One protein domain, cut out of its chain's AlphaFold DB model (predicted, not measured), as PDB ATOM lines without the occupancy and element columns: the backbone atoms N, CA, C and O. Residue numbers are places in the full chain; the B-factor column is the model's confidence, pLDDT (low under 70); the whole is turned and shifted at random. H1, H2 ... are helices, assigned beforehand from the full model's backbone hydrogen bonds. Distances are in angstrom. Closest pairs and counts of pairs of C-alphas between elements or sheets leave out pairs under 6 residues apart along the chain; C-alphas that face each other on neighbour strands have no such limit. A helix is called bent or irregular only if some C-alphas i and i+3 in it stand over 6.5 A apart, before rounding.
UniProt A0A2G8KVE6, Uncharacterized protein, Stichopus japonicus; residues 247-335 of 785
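This is residues 247 to 335 of the 785 residues of an uncharacterized protein of Stichopus japonicus (UniProt A0A2G8KVE6). This is a loose, open arrangement of one long helix, H1, with a short helix, H3, packed at its beginning, and a second helix, H2, set off from its far end without contact between them. Two long loops join the parts: residues 272 to 285 fold back from the end of H1 to H2, and residues 301 to 320 return from H2 to H3, with residues 312 to 317 sticking out free of the rest. The printed part has 89 residues with three named helices, H1, H2 and H3 in that order along the chain, and no named strand. The class is all helix, though the named helices hold 44 of the 89 residues, under half. The whole is loose, with a radius of gyration of the C-alphas of 17.1 A, and elongated, with spans of 52 by 27 by 27 A.

H1, residues 251 to 271, touches H3, residues 321 to 328. It does so with residues 251 to 255 alone, and the closest C-alphas are those of Gln 255 and Ile 321, 5.8 A apart. The lines of these two helices stand at a steep tilt of 47 degrees, and they run opposite ways, with their centres 18.1 A apart. H2, residues 286 to 300, touches no helix. H1 and H2 are apart, and so are H2 and H3. In H1, H2 and H3 every O i to N i+4 pair is within hydrogen-bond range.

H1 begins at Ala 251, whose C-alpha is at (149.104, 126.424, 208.047), and ends at Phe 271, with 30.1 A from first to last C-alpha. It is the longest helix, with 21 residues. H2 runs from Ser 286, with its C-alpha at (151.590, 135.425, 229.273), to Tyr 300, and is 20.3 A long from first to last C-alpha. H3 runs from Ile 321 to Thr 328, 10.8 A from first to last C-alpha, and ends with C-alpha 328 at (155.558, 115.500, 203.771). No helix is bent.

The two C-alphas farthest apart are those of Tyr 300 and Thr 328, 52.5 A, while those of Thr 247 and Ala 335, the first and last printed residues, are 18.1 A apart. The printed part has no cut. The link from H1 to H2, 14 residues, and the link from H2 to H3, 20 residues, are both long. The mean pLDDT of the printed part is 76.1, and 16 residues are under 70, namely residues 275 to 282 and residues 328 to 335.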
ATOM      1  N   THR A 247     136.715 130.262 209.175       72.62
ATOM      2  CA  THR A 247     136.568 128.955 208.501       72.62
ATOM      3  C   THR A 247     137.760 128.601 207.610       72.62
ATOM      4  O   THR A 247     137.804 127.514 207.047       72.62
ATOM      5  N   THR A 248     138.714 129.523 207.464       70.19
ATOM      6  CA  THR A 248     139.932 129.383 206.662       70.19
ATOM      7  C   THR A 248     141.113 129.964 207.434       70.19
ATOM      8  O   THR A 248     140.988 131.010 208.071       70.19
ATOM      9  N   ALA A 249     142.257 129.287 207.392       74.56
ATOM     10  CA  ALA A 249     143.527 129.778 207.916       74.56
ATOM     11  C   ALA A 249     144.670 129.079 207.171       74.56
ATOM     12  O   ALA A 249     144.582 127.878 206.913       74.56
ATOM     13  N   ASN A 250     145.744 129.804 206.857       78.62
ATOM     14  CA  ASN A 250     146.961 129.157 206.367       78.62
ATOM     15  C   ASN A 250     147.612 128.305 207.479       78.62
ATOM     16  O   ASN A 250     147.326 128.494 208.666       78.62
ATOM     17  N   ALA A 251     148.497 127.374 207.111       78.94
ATOM     18  CA  ALA A 251     149.104 126.424 208.047       78.94
ATOM     19  C   ALA A 251     149.791 127.095 209.251       78.94
ATOM     20  O   ALA A 251     149.616 126.662 210.387       78.94
ATOM     21  N   MET A 252     150.516 128.198 209.045       80.44
ATOM     22  CA  MET A 252     151.181 128.922 210.136       80.44
ATOM     23  C   MET A 252     150.180 129.491 211.145       80.44
ATOM     24  O   MET A 252     150.335 129.311 212.355       80.44
ATOM     25  N   HIS A 253     149.133 130.162 210.658       81.50
ATOM     26  CA  HIS A 253     148.103 130.733 211.522       81.50
ATOM     27  C   HIS A 253     147.283 129.636 212.201       81.50
ATOM     28  O   HIS A 253     147.009 129.738 213.395       81.50
ATOM     29  N   PHE A 254     146.948 128.558 211.484       83.25
ATOM     30  CA  PHE A 254     146.241 127.414 212.059       83.25
ATOM     31  C   PHE A 254     147.050 126.798 213.211       83.25
ATOM     32  O   PHE A 254     146.495 126.565 214.283       83.25
ATOM     33  N   GLN A 255     148.372 126.651 213.056       84.62
ATOM     34  CA  GLN A 255     149.250 126.176 214.130       84.62
ATOM     35  C   GLN A 255     149.240 127.135 215.318       84.62
ATOM     36  O   GLN A 255     149.075 126.693 216.453       84.62
ATOM     37  N   ALA A 256     149.373 128.441 215.075       83.81
ATOM     38  CA  ALA A 256     149.338 129.439 216.139       83.81
ATOM     39  C   ALA A 256     148.018 129.386 216.929       83.81
ATOM     40  O   ALA A 256     148.043 129.400 218.161       83.81
ATOM     41  N   TYR A 257     146.874 129.248 216.248       84.75
ATOM     42  CA  TYR A 257     145.571 129.115 216.907       84.75
ATOM     43  C   TYR A 257     145.441 127.810 217.698       84.75
ATOM     44  O   TYR A 257     144.902 127.828 218.806       84.75
ATOM     45  N   LEU A 258     145.946 126.690 217.173       84.00
ATOM     46  CA  LEU A 258     145.953 125.410 217.886       84.00
ATOM     47  C   LEU A 258     146.815 125.483 219.150       84.00
ATOM     48  O   LEU A 258     146.360 125.074 220.219       84.00
ATOM     49  N   LEU A 259     148.024 126.041 219.055       82.81
ATOM     50  CA  LEU A 259     148.921 126.211 220.200       82.81
ATOM     51  C   LEU A 259     148.317 127.138 221.252       82.81
ATOM     52  O   LEU A 259     148.309 126.795 222.433       82.81
ATOM     53  N   GLU A 260     147.750 128.272 220.836       81.00
ATOM     54  CA  GLU A 260     147.049 129.171 221.748       81.00
ATOM     55  C   GLU A 260     145.866 128.455 222.423       81.00
ATOM     56  O   GLU A 260     145.724 128.505 223.646       81.00
ATOM     57  N   GLY A 261     145.047 127.733 221.655       81.50
ATOM     58  CA  GLY A 261     143.936 126.936 222.173       81.50
ATOM     59  C   GLY A 261     144.380 125.904 223.211       81.50
ATOM     60  O   GLY A 261     143.779 125.821 224.283       81.50
ATOM     61  N   ILE A 262     145.461 125.167 222.937       80.75
ATOM     62  CA  ILE A 262     146.028 124.148 223.835       80.75
ATOM     63  C   ILE A 262     146.604 124.775 225.107       80.75
ATOM     64  O   ILE A 262     146.348 124.264 226.198       80.75
ATOM     65  N   VAL A 263     147.362 125.871 225.004       80.00
ATOM     66  CA  VAL A 263     147.936 126.558 226.176       80.00
ATOM     67  C   VAL A 263     146.822 127.000 227.101       80.00
ATOM     68  O   VAL A 263     146.818 126.650 228.283       80.00
ATOM     69  N   ARG A 264     145.825 127.692 226.544       80.75
ATOM     70  CA  ARG A 264     144.683 128.124 227.329       80.75
ATOM     71  C   ARG A 264     143.974 126.897 227.932       80.75
ATOM     72  O   ARG A 264     143.697 126.921 229.128       80.75
ATOM     73  N   TRP A 265     143.736 125.822 227.161       78.12
ATOM     74  CA  TRP A 265     143.145 124.543 227.622       78.12
ATOM     75  C   TRP A 265     143.865 123.944 228.818       78.12
ATOM     76  O   TRP A 265     143.227 123.560 229.807       78.12
ATOM     77  N   ASN A 266     145.186 123.922 228.757       78.81
ATOM     78  CA  ASN A 266     146.027 123.367 229.800       78.81
ATOM     79  C   ASN A 266     146.057 124.248 231.050       78.81
ATOM     80  O   ASN A 266     145.867 123.705 232.137       78.81
ATOM     81  N   GLU A 267     146.207 125.572 230.928       76.56
ATOM     82  CA  GLU A 267     146.160 126.503 232.077       76.56
ATOM     83  C   GLU A 267     144.867 126.346 232.866       76.56
ATOM     84  O   GLU A 267     144.819 126.274 234.095       76.56
ATOM     85  N   ASP A 268     143.788 126.250 232.115       76.56
ATOM     86  CA  ASP A 268     142.490 125.980 232.639       76.56
ATOM     87  C   ASP A 268     142.480 124.634 233.381       76.56
ATOM     88  O   ASP A 268     142.155 124.552 234.575       76.56
ATOM     89  N   ARG A 269     142.795 123.527 232.713       75.81
ATOM     90  CA  ARG A 269     142.740 122.207 233.364       75.81
ATOM     91  C   ARG A 269     143.642 122.127 234.590       75.81
ATOM     92  O   ARG A 269     143.211 121.513 235.564       75.81
ATOM     93  N   ALA A 270     144.789 122.800 234.566       75.19
ATOM     94  CA  ALA A 270     145.667 122.967 235.714       75.19
ATOM     95  C   ALA A 270     144.937 123.672 236.865       75.19
ATOM     96  O   ALA A 270     144.833 123.100 237.944       75.19
ATOM     97  N   PHE A 271     144.310 124.829 236.629       74.44
ATOM     98  CA  PHE A 271     143.539 125.534 237.662       74.44
ATOM     99  C   PHE A 271     142.414 124.670 238.259       74.44
ATOM    100  O   PHE A 271     142.256 124.593 239.472       74.44
ATOM    101  N   SER A 272     141.662 123.949 237.420       72.44
ATOM    102  CA  SER A 272     140.591 123.046 237.880       72.44
ATOM    103  C   SER A 272     141.083 121.765 238.554       72.44
ATOM    104  O   SER A 272     140.250 120.967 238.987       72.44
ATOM    105  N   ALA A 273     142.387 121.502 238.548       72.94
ATOM    106  CA  ALA A 273     142.991 120.386 239.261       72.94
ATOM    107  C   ALA A 273     143.471 120.789 240.666       72.94
ATOM    108  O   ALA A 273     143.806 119.901 241.447       72.94
ATOM    109  N   LEU A 274     143.481 122.089 240.993       76.38
ATOM    110  CA  LEU A 274     143.970 122.619 242.265       76.38
ATOM    111  C   LEU A 274     142.846 122.840 243.283       76.38
ATOM    112  O   LEU A 274     141.754 123.300 242.943       76.38
ATOM    113  N   GLN A 275     143.156 122.610 244.559       67.81
ATOM    114  CA  GLN A 275     142.393 123.121 245.697       67.81
ATOM    115  C   GLN A 275     142.606 124.638 245.782       67.81
ATOM    116  O   GLN A 275     143.510 125.105 246.470       67.81
ATOM    117  N   SER A 276     141.837 125.432 245.037       61.00
ATOM    118  CA  SER A 276     141.939 126.893 245.113       61.00
ATOM    119  C   SER A 276     140.574 127.547 245.319       61.00
ATOM    120  O   SER A 276     139.615 127.272 244.605       61.00
ATOM    121  N   SER A 277     140.503 128.409 246.334       52.19
ATOM    122  CA  SER A 277     139.362 129.275 246.665       52.19
ATOM    123  C   SER A 277     139.549 130.716 246.162       52.19
ATOM    124  O   SER A 277     138.713 131.578 246.422       52.19
ATOM    125  N   GLY A 278     140.657 130.994 245.461       55.06
ATOM    126  CA  GLY A 278     141.027 132.329 244.992       55.06
ATOM    127  C   GLY A 278     140.330 132.735 243.691       55.06
ATOM    128  O   GLY A 278     140.074 131.905 242.818       55.06
ATOM    129  N   ALA A 279     140.058 134.035 243.545       54.41
ATOM    130  CA  ALA A 279     139.539 134.609 242.310       54.41
ATOM    131  C   ALA A 279     140.549 134.427 241.166       54.41
ATOM    132  O   ALA A 279     141.729 134.748 241.297       54.41
ATOM    133  N   ARG A 280     140.070 133.914 240.032       62.94
ATOM    134  CA  ARG A 280     140.889 133.685 238.846       62.94
ATOM    135  C   ARG A 280     141.092 134.975 238.054       62.94
ATOM    136  O   ARG A 280     140.138 135.652 237.674       62.94
ATOM    137  N   THR A 281     142.334 135.248 237.692       63.34
ATOM    138  CA  THR A 281     142.709 136.188 236.633       63.34
ATOM    139  C   THR A 281     142.370 135.580 235.268       63.34
ATOM    140  O   THR A 281     142.980 134.618 234.813       63.34
ATOM    141  N   HIS A 282     141.359 136.122 234.584       66.94
ATOM    142  CA  HIS A 282     140.928 135.660 233.252       66.94
ATOM    143  C   HIS A 282     141.799 136.220 232.107       66.94
ATOM    144  O   HIS A 282     141.280 136.610 231.060       66.94
ATOM    145  N   CYS A 283     143.113 136.314 232.312       76.50
ATOM    146  CA  CYS A 283     144.062 136.735 231.286       76.50
ATOM    147  C   CYS A 283     144.858 135.519 230.810       76.50
ATOM    148  O   CYS A 283     145.413 134.805 231.633       76.50
ATOM    149  N   TYR A 284     144.931 135.310 229.496       78.62
ATOM    150  CA  TYR A 284     145.762 134.265 228.879       78.62
ATOM    151  C   TYR A 284     147.019 134.828 228.206       78.62
ATOM    152  O   TYR A 284     147.812 134.082 227.645       78.62
ATOM    153  N   ASN A 285     147.187 136.153 228.211       81.50
ATOM    154  CA  ASN A 285     148.382 136.780 227.668       81.50
ATOM    155  C   ASN A 285     149.510 136.640 228.701       81.50
ATOM    156  O   ASN A 285     149.499 137.320 229.730       81.50
ATOM    157  N   SER A 286     150.437 135.724 228.425       80.50
ATOM    158  CA  SER A 286     151.590 135.425 229.273       80.50
ATOM    159  C   SER A 286     152.507 136.638 229.440       80.50
ATOM    160  O   SER A 286     152.802 136.996 230.572       80.50
ATOM    161  N   GLU A 287     152.845 137.348 228.358       83.00
ATOM    162  CA  GLU A 287     153.665 138.574 228.395       83.00
ATOM    163  C   GLU A 287     153.063 139.621 229.349       83.00
ATOM    164  O   GLU A 287     153.748 140.176 230.207       83.00
ATOM    165  N   LEU A 288     151.747 139.844 229.262       84.75
ATOM    166  CA  LEU A 288     151.050 140.786 230.137       84.75
ATOM    167  C   LEU A 288     151.050 140.322 231.600       84.75
ATOM    168  O   LEU A 288     151.231 141.141 232.497       84.75
ATOM    169  N   ARG A 289     150.828 139.029 231.864       84.19
ATOM    170  CA  ARG A 289     150.839 138.487 233.236       84.19
ATOM    171  C   ARG A 289     152.229 138.562 233.852       84.19
ATOM    172  O   ARG A 289     152.332 138.951 235.014       84.19
ATOM    173  N   HIS A 290     153.261 138.247 233.075       84.50
ATOM    174  CA  HIS A 290     154.655 138.381 233.473       84.50
ATOM    175  C   HIS A 290     154.965 139.824 233.872       84.50
ATOM    176  O   HIS A 290     155.406 140.075 234.994       84.50
ATOM    177  N   GLU A 291     154.636 140.788 233.009       86.31
ATOM    178  CA  GLU A 291     154.917 142.201 233.266       86.31
ATOM    179  C   GLU A 291     154.122 142.747 234.460       86.31
ATOM    180  O   GLU A 291     154.676 143.436 235.316       86.31
ATOM    181  N   VAL A 292     152.842 142.385 234.585       87.06
ATOM    182  CA  VAL A 292     152.025 142.759 235.750       87.06
ATOM    183  C   VAL A 292     152.616 142.179 237.032       87.06
ATOM    184  O   VAL A 292     152.729 142.901 238.020       87.06
ATOM    185  N   ASN A 293     153.043 140.914 237.038       87.00
ATOM    186  CA  ASN A 293     153.697 140.316 238.202       87.00
ATOM    187  C   ASN A 293     155.035 140.989 238.528       87.00
ATOM    188  O   ASN A 293     155.303 141.242 239.705       87.00
ATOM    189  N   ARG A 294     155.844 141.316 237.514       87.56
ATOM    190  CA  ARG A 294     157.119 142.028 237.665       87.56
ATOM    191  C   ARG A 294     156.905 143.397 238.306       87.56
ATOM    192  O   ARG A 294     157.525 143.698 239.325       87.56
ATOM    193  N   VAL A 295     155.989 144.198 237.761       87.75
ATOM    194  CA  VAL A 295     155.657 145.534 238.280       87.75
ATOM    195  C   VAL A 295     155.032 145.442 239.672       87.75
ATOM    196  O   VAL A 295     155.436 146.183 240.565       87.75
ATOM    197  N   ASN A 296     154.110 144.506 239.910       88.62
ATOM    198  CA  ASN A 296     153.475 144.338 241.221       88.62
ATOM    199  C   ASN A 296     154.491 143.937 242.300       88.62
ATOM    200  O   ASN A 296     154.419 144.431 243.423       88.62
ATOM    201  N   LYS A 297     155.485 143.111 241.946       87.69
ATOM    202  CA  LYS A 297     156.584 142.742 242.845       87.69
ATOM    203  C   LYS A 297     157.485 143.935 243.166       87.69
ATOM    204  O   LYS A 297     157.914 144.058 244.307       87.69
ATOM    205  N   ILE A 298     157.738 144.818 242.198       89.69
ATOM    206  CA  ILE A 298     158.505 146.056 242.414       89.69
ATOM    207  C   ILE A 298     157.741 147.026 243.328       89.69
ATOM    208  O   ILE A 298     158.333 147.590 244.241       89.69
ATOM    209  N   VAL A 299     156.439 147.220 243.093       91.75
ATOM    210  CA  VAL A 299     155.636 148.240 243.791       91.75
ATOM    211  C   VAL A 299     155.157 147.772 245.169       91.75
ATOM    212  O   VAL A 299     155.230 148.528 246.131       91.75
ATOM    213  N   TYR A 300     154.668 146.534 245.273       88.62
ATOM    214  CA  TYR A 300     153.997 146.004 246.470       88.62
ATOM    215  C   TYR A 300     154.742 144.829 247.122       88.62
ATOM    216  O   TYR A 300     154.214 144.206 248.043       88.62
ATOM    217  N   GLY A 301     155.929 144.460 246.628       87.38
ATOM    218  CA  GLY A 301     156.726 143.350 247.169       87.38
ATOM    219  C   GLY A 301     156.125 141.953 246.958       87.38
ATOM    220  O   GLY A 301     156.681 140.966 247.434       87.38
ATOM    221  N   THR A 302     154.997 141.835 246.253       84.56
ATOM    222  CA  THR A 302     154.237 140.586 246.087       84.56
ATOM    223  C   THR A 302     153.850 140.367 244.626       84.56
ATOM    224  O   THR A 302     153.721 141.319 243.859       84.56
ATOM    225  N   THR A 303     153.669 139.117 244.196       82.00
ATOM    226  CA  THR A 303     153.137 138.817 242.856       82.00
ATOM    227  C   THR A 303     151.616 138.977 242.838       82.00
ATOM    228  O   THR A 303     150.938 138.627 243.803       82.00
ATOM    229  N   PHE A 304     151.083 139.520 241.741       82.00
ATOM    230  CA  PHE A 304     149.644 139.732 241.565       82.00
ATOM    231  C   PHE A 304     148.921 138.400 241.347       82.00
ATOM    232  O   PHE A 304     147.949 138.079 242.027       82.00
ATOM    233  N   ASP A 305     149.443 137.593 240.427       76.44
ATOM    234  CA  ASP A 305     148.996 136.238 240.167       76.44
ATOM    235  C   ASP A 305     150.032 135.254 240.707       76.44
ATOM    236  O   ASP A 305     151.065 134.998 240.090       76.44
ATOM    237  N   GLN A 306     149.747 134.716 241.889       72.12
ATOM    238  CA  GLN A 306     150.617 133.765 242.580       72.12
ATOM    239  C   GLN A 306     150.572 132.346 241.990       72.12
ATOM    240  O   GLN A 306     151.284 131.475 242.482       72.12
ATOM    241  N   ILE A 307     149.662 132.071 241.051       72.88
ATOM    242  CA  ILE A 307     149.527 130.760 240.392       72.88
ATOM    243  C   ILE A 307     150.218 130.792 239.023       72.88
ATOM    244  O   ILE A 307     150.612 129.748 238.511       72.88
ATOM    245  N   TYR A 308     150.371 131.980 238.432       76.62
ATOM    246  CA  TYR A 308     151.053 132.152 237.158       76.62
ATOM    247  C   TYR A 308     152.508 131.677 237.214       76.62
ATOM    248  O   TYR A 308     153.267 132.053 238.106       76.62
ATOM    249  N   GLN A 309     152.880 130.881 236.213       73.69
ATOM    250  CA  GLN A 309     154.245 130.454 235.942       73.69
ATOM    251  C   GLN A 309     154.627 130.928 234.541       73.69
ATOM    252  O   GLN A 309     153.811 130.853 233.615       73.69
ATOM    253  N   ASP A 310     155.859 131.408 234.395       73.75
ATOM    254  CA  ASP A 310     156.382 131.805 233.094       73.75
ATOM    255  C   ASP A 310     156.470 130.582 232.165       73.75
ATOM    256  O   ASP A 310     156.840 129.492 232.615       73.75
ATOM    257  N   PRO A 311     156.123 130.721 230.870       76.38
ATOM    258  CA  PRO A 311     156.293 129.642 229.910       76.38
ATOM    259  C   PRO A 311     157.753 129.190 229.857       76.38
ATOM    260  O   PRO A 311     158.663 130.016 229.822       76.38
ATOM    261  N   ALA A 312     157.978 127.880 229.801       75.06
ATOM    262  CA  ALA A 312     159.307 127.336 229.560       75.06
ATOM    263  C   ALA A 312     159.787 127.678 228.140       75.06
ATOM    264  O   ALA A 312     158.984 127.814 227.207       75.06
ATOM    265  N   ARG A 313     161.107 127.771 227.966       76.50
ATOM    266  CA  ARG A 313     161.737 127.884 226.649       76.50
ATOM    267  C   ARG A 313     161.321 126.715 225.744       76.50
ATOM    268  O   ARG A 313     161.283 125.568 226.180       76.50
ATOM    269  N   TYR A 314     161.023 127.009 224.476       75.81
ATOM    270  CA  TYR A 314     160.684 125.982 223.488       75.81
ATOM    271  C   TYR A 314     161.849 125.002 223.297       75.81
ATOM    272  O   TYR A 314     162.983 125.428 223.073       75.81
ATOM    273  N   THR A 315     161.561 123.700 223.368       73.50
ATOM    274  CA  THR A 315     162.567 122.627 223.327       73.50
ATOM    275  C   THR A 315     162.758 122.002 221.942       73.50
ATOM    276  O   THR A 315     163.576 121.096 221.793       73.50
ATOM    277  N   GLY A 316     162.073 122.513 220.911       72.69
ATOM    278  CA  GLY A 316     162.222 122.060 219.522       72.69
ATOM    279  C   GLY A 316     161.351 120.858 219.148       72.69
ATOM    280  O   GLY A 316     161.564 120.254 218.096       72.69
ATOM    281  N   GLU A 317     160.391 120.482 219.995       75.81
ATOM    282  CA  GLU A 317     159.476 119.375 219.741       75.81
ATOM    283  C   GLU A 317     158.476 119.696 218.616       75.81
ATOM    284  O   GLU A 317     157.689 120.633 218.706       75.81
ATOM    285  N   LYS A 318     158.455 118.876 217.557       74.19
ATOM    286  CA  LYS A 318     157.497 119.042 216.455       74.19
ATOM    287  C   LYS A 318     156.091 118.664 216.922       74.19
ATOM    288  O   LYS A 318     155.825 117.493 217.203       74.19
ATOM    289  N   ILE A 319     155.178 119.631 216.956       75.38
ATOM    290  CA  ILE A 319     153.786 119.435 217.393       75.38
ATOM    291  C   ILE A 319     152.790 120.007 216.385       75.38
ATOM    292  O   ILE A 319     153.081 120.972 215.682       75.38
ATOM    293  N   GLY A 320     151.592 119.426 216.312       78.94
ATOM    294  CA  GLY A 320     150.520 119.912 215.439       78.94
ATOM    295  C   GLY A 320     150.892 119.867 213.954       78.94
ATOM    296  O   GLY A 320     151.243 118.820 213.418       78.94
ATOM    297  N   ILE A 321     150.813 121.005 213.277       79.56
ATOM    298  CA  ILE A 321     151.024 121.118 211.830       79.56
ATOM    299  C   ILE A 321     152.514 121.066 211.470       79.56
ATOM    300  O   ILE A 321     152.860 120.554 210.409       79.56
ATOM    301  N   GLU A 322     153.409 121.503 212.363       78.00
ATOM    302  CA  GLU A 322     154.865 121.363 212.173       78.00
ATOM    303  C   GLU A 322     155.258 119.895 211.997       78.00
ATOM    304  O   GLU A 322     156.074 119.542 211.141       78.00
ATOM    305  N   TYR A 323     154.615 119.028 212.780       77.25
ATOM    306  CA  TYR A 323     154.753 117.587 212.655       77.25
ATOM    307  C   TYR A 323     154.248 117.088 211.291       77.25
ATOM    308  O   TYR A 323     154.990 116.391 210.597       77.25
ATOM    309  N   LEU A 324     153.053 117.509 210.853       76.62
ATOM    310  CA  LEU A 324     152.489 117.122 209.551       76.62
ATOM    311  C   LEU A 324     153.388 117.540 208.375       76.62
ATOM    312  O   LEU A 324     153.660 116.737 207.484       76.62
ATOM    313  N   TYR A 325     153.923 118.766 208.381       76.31
ATOM    314  CA  TYR A 325     154.842 119.213 207.324       76.31
ATOM    315  C   TYR A 325     156.117 118.373 207.299       76.31
ATOM    316  O   TYR A 325     156.581 118.006 206.216       76.31
ATOM    317  N   SER A 326     156.632 117.986 208.470       74.19
ATOM    318  CA  SER A 326     157.824 117.142 208.560       74.19
ATOM    319  C   SER A 326     157.639 115.745 207.956       74.19
ATOM    320  O   SER A 326     158.606 115.195 207.436       74.19
ATOM    321  N   GLN A 327     156.412 115.209 207.939       70.88
ATOM    322  CA  GLN A 327     156.093 113.947 207.255       70.88
ATOM    323  C   GLN A 327     156.094 114.096 205.729       70.88
ATOM    324  O   GLN A 327     156.449 113.172 205.005       70.88
ATOM    325  N   THR A 328     155.693 115.262 205.220       69.19
ATOM    326  CA  THR A 328     155.558 115.500 203.771       69.19
ATOM    327  C   THR A 328     156.867 115.881 203.077       69.19
ATOM    328  O   THR A 328     156.881 116.062 201.860       69.19
ATOM    329  N   GLY A 329     157.955 116.071 203.834       64.88
ATOM    330  CA  GLY A 329     159.221 116.605 203.317       64.88
ATOM    331  C   GLY A 329     159.139 118.065 202.846       64.88
ATOM    332  O   GLY A 329     160.109 118.588 202.296       64.88
ATOM    333  N   LYS A 330     157.999 118.741 203.050       65.50
ATOM    334  CA  LYS A 330     157.820 120.161 202.734       65.50
ATOM    335  C   LYS A 330     158.438 121.012 203.840       65.50
ATOM    336  O   LYS A 330     158.199 120.790 205.025       65.50
ATOM    337  N   ASN A 331     159.201 122.030 203.454       61.66
ATOM    338  CA  ASN A 331     159.774 122.964 204.414       61.66
ATOM    339  C   ASN A 331     158.666 123.807 205.062       61.66
ATOM    340  O   ASN A 331     157.976 124.556 204.380       61.66
ATOM    341  N   TRP A 332     158.580 123.766 206.395       64.88
ATOM    342  CA  TRP A 332     157.718 124.631 207.217       64.88
ATOM    343  C   TRP A 332     157.841 126.132 206.867       64.88
ATOM    344  O   TRP A 332     156.907 126.905 207.033       64.88
ATOM    345  N   LYS A 333     158.989 126.547 206.311       58.00
ATOM    346  CA  LYS A 333     159.321 127.944 205.992       58.00
ATOM    347  C   LYS A 333     158.804 128.472 204.641       58.00
ATOM    348  O   LYS A 333     159.185 129.579 204.275       58.00
ATOM    349  N   SER A 334     157.978 127.741 203.886       47.03
ATOM    350  CA  SER A 334     157.430 128.242 202.604       47.03
ATOM    351  C   SER A 334     156.020 128.847 202.681       47.03
ATOM    352  O   SER A 334     155.471 129.212 201.644       47.03
ATOM    353  N   ALA A 335     155.427 128.983 203.870       48.47
ATOM    354  CA  ALA A 335     154.116 129.615 204.011       48.47
ATOM    355  C   ALA A 335     154.221 131.133 203.784       48.47
ATOM    356  O   ALA A 335     154.874 131.853 204.542       48.47
TER     357      ALA A 335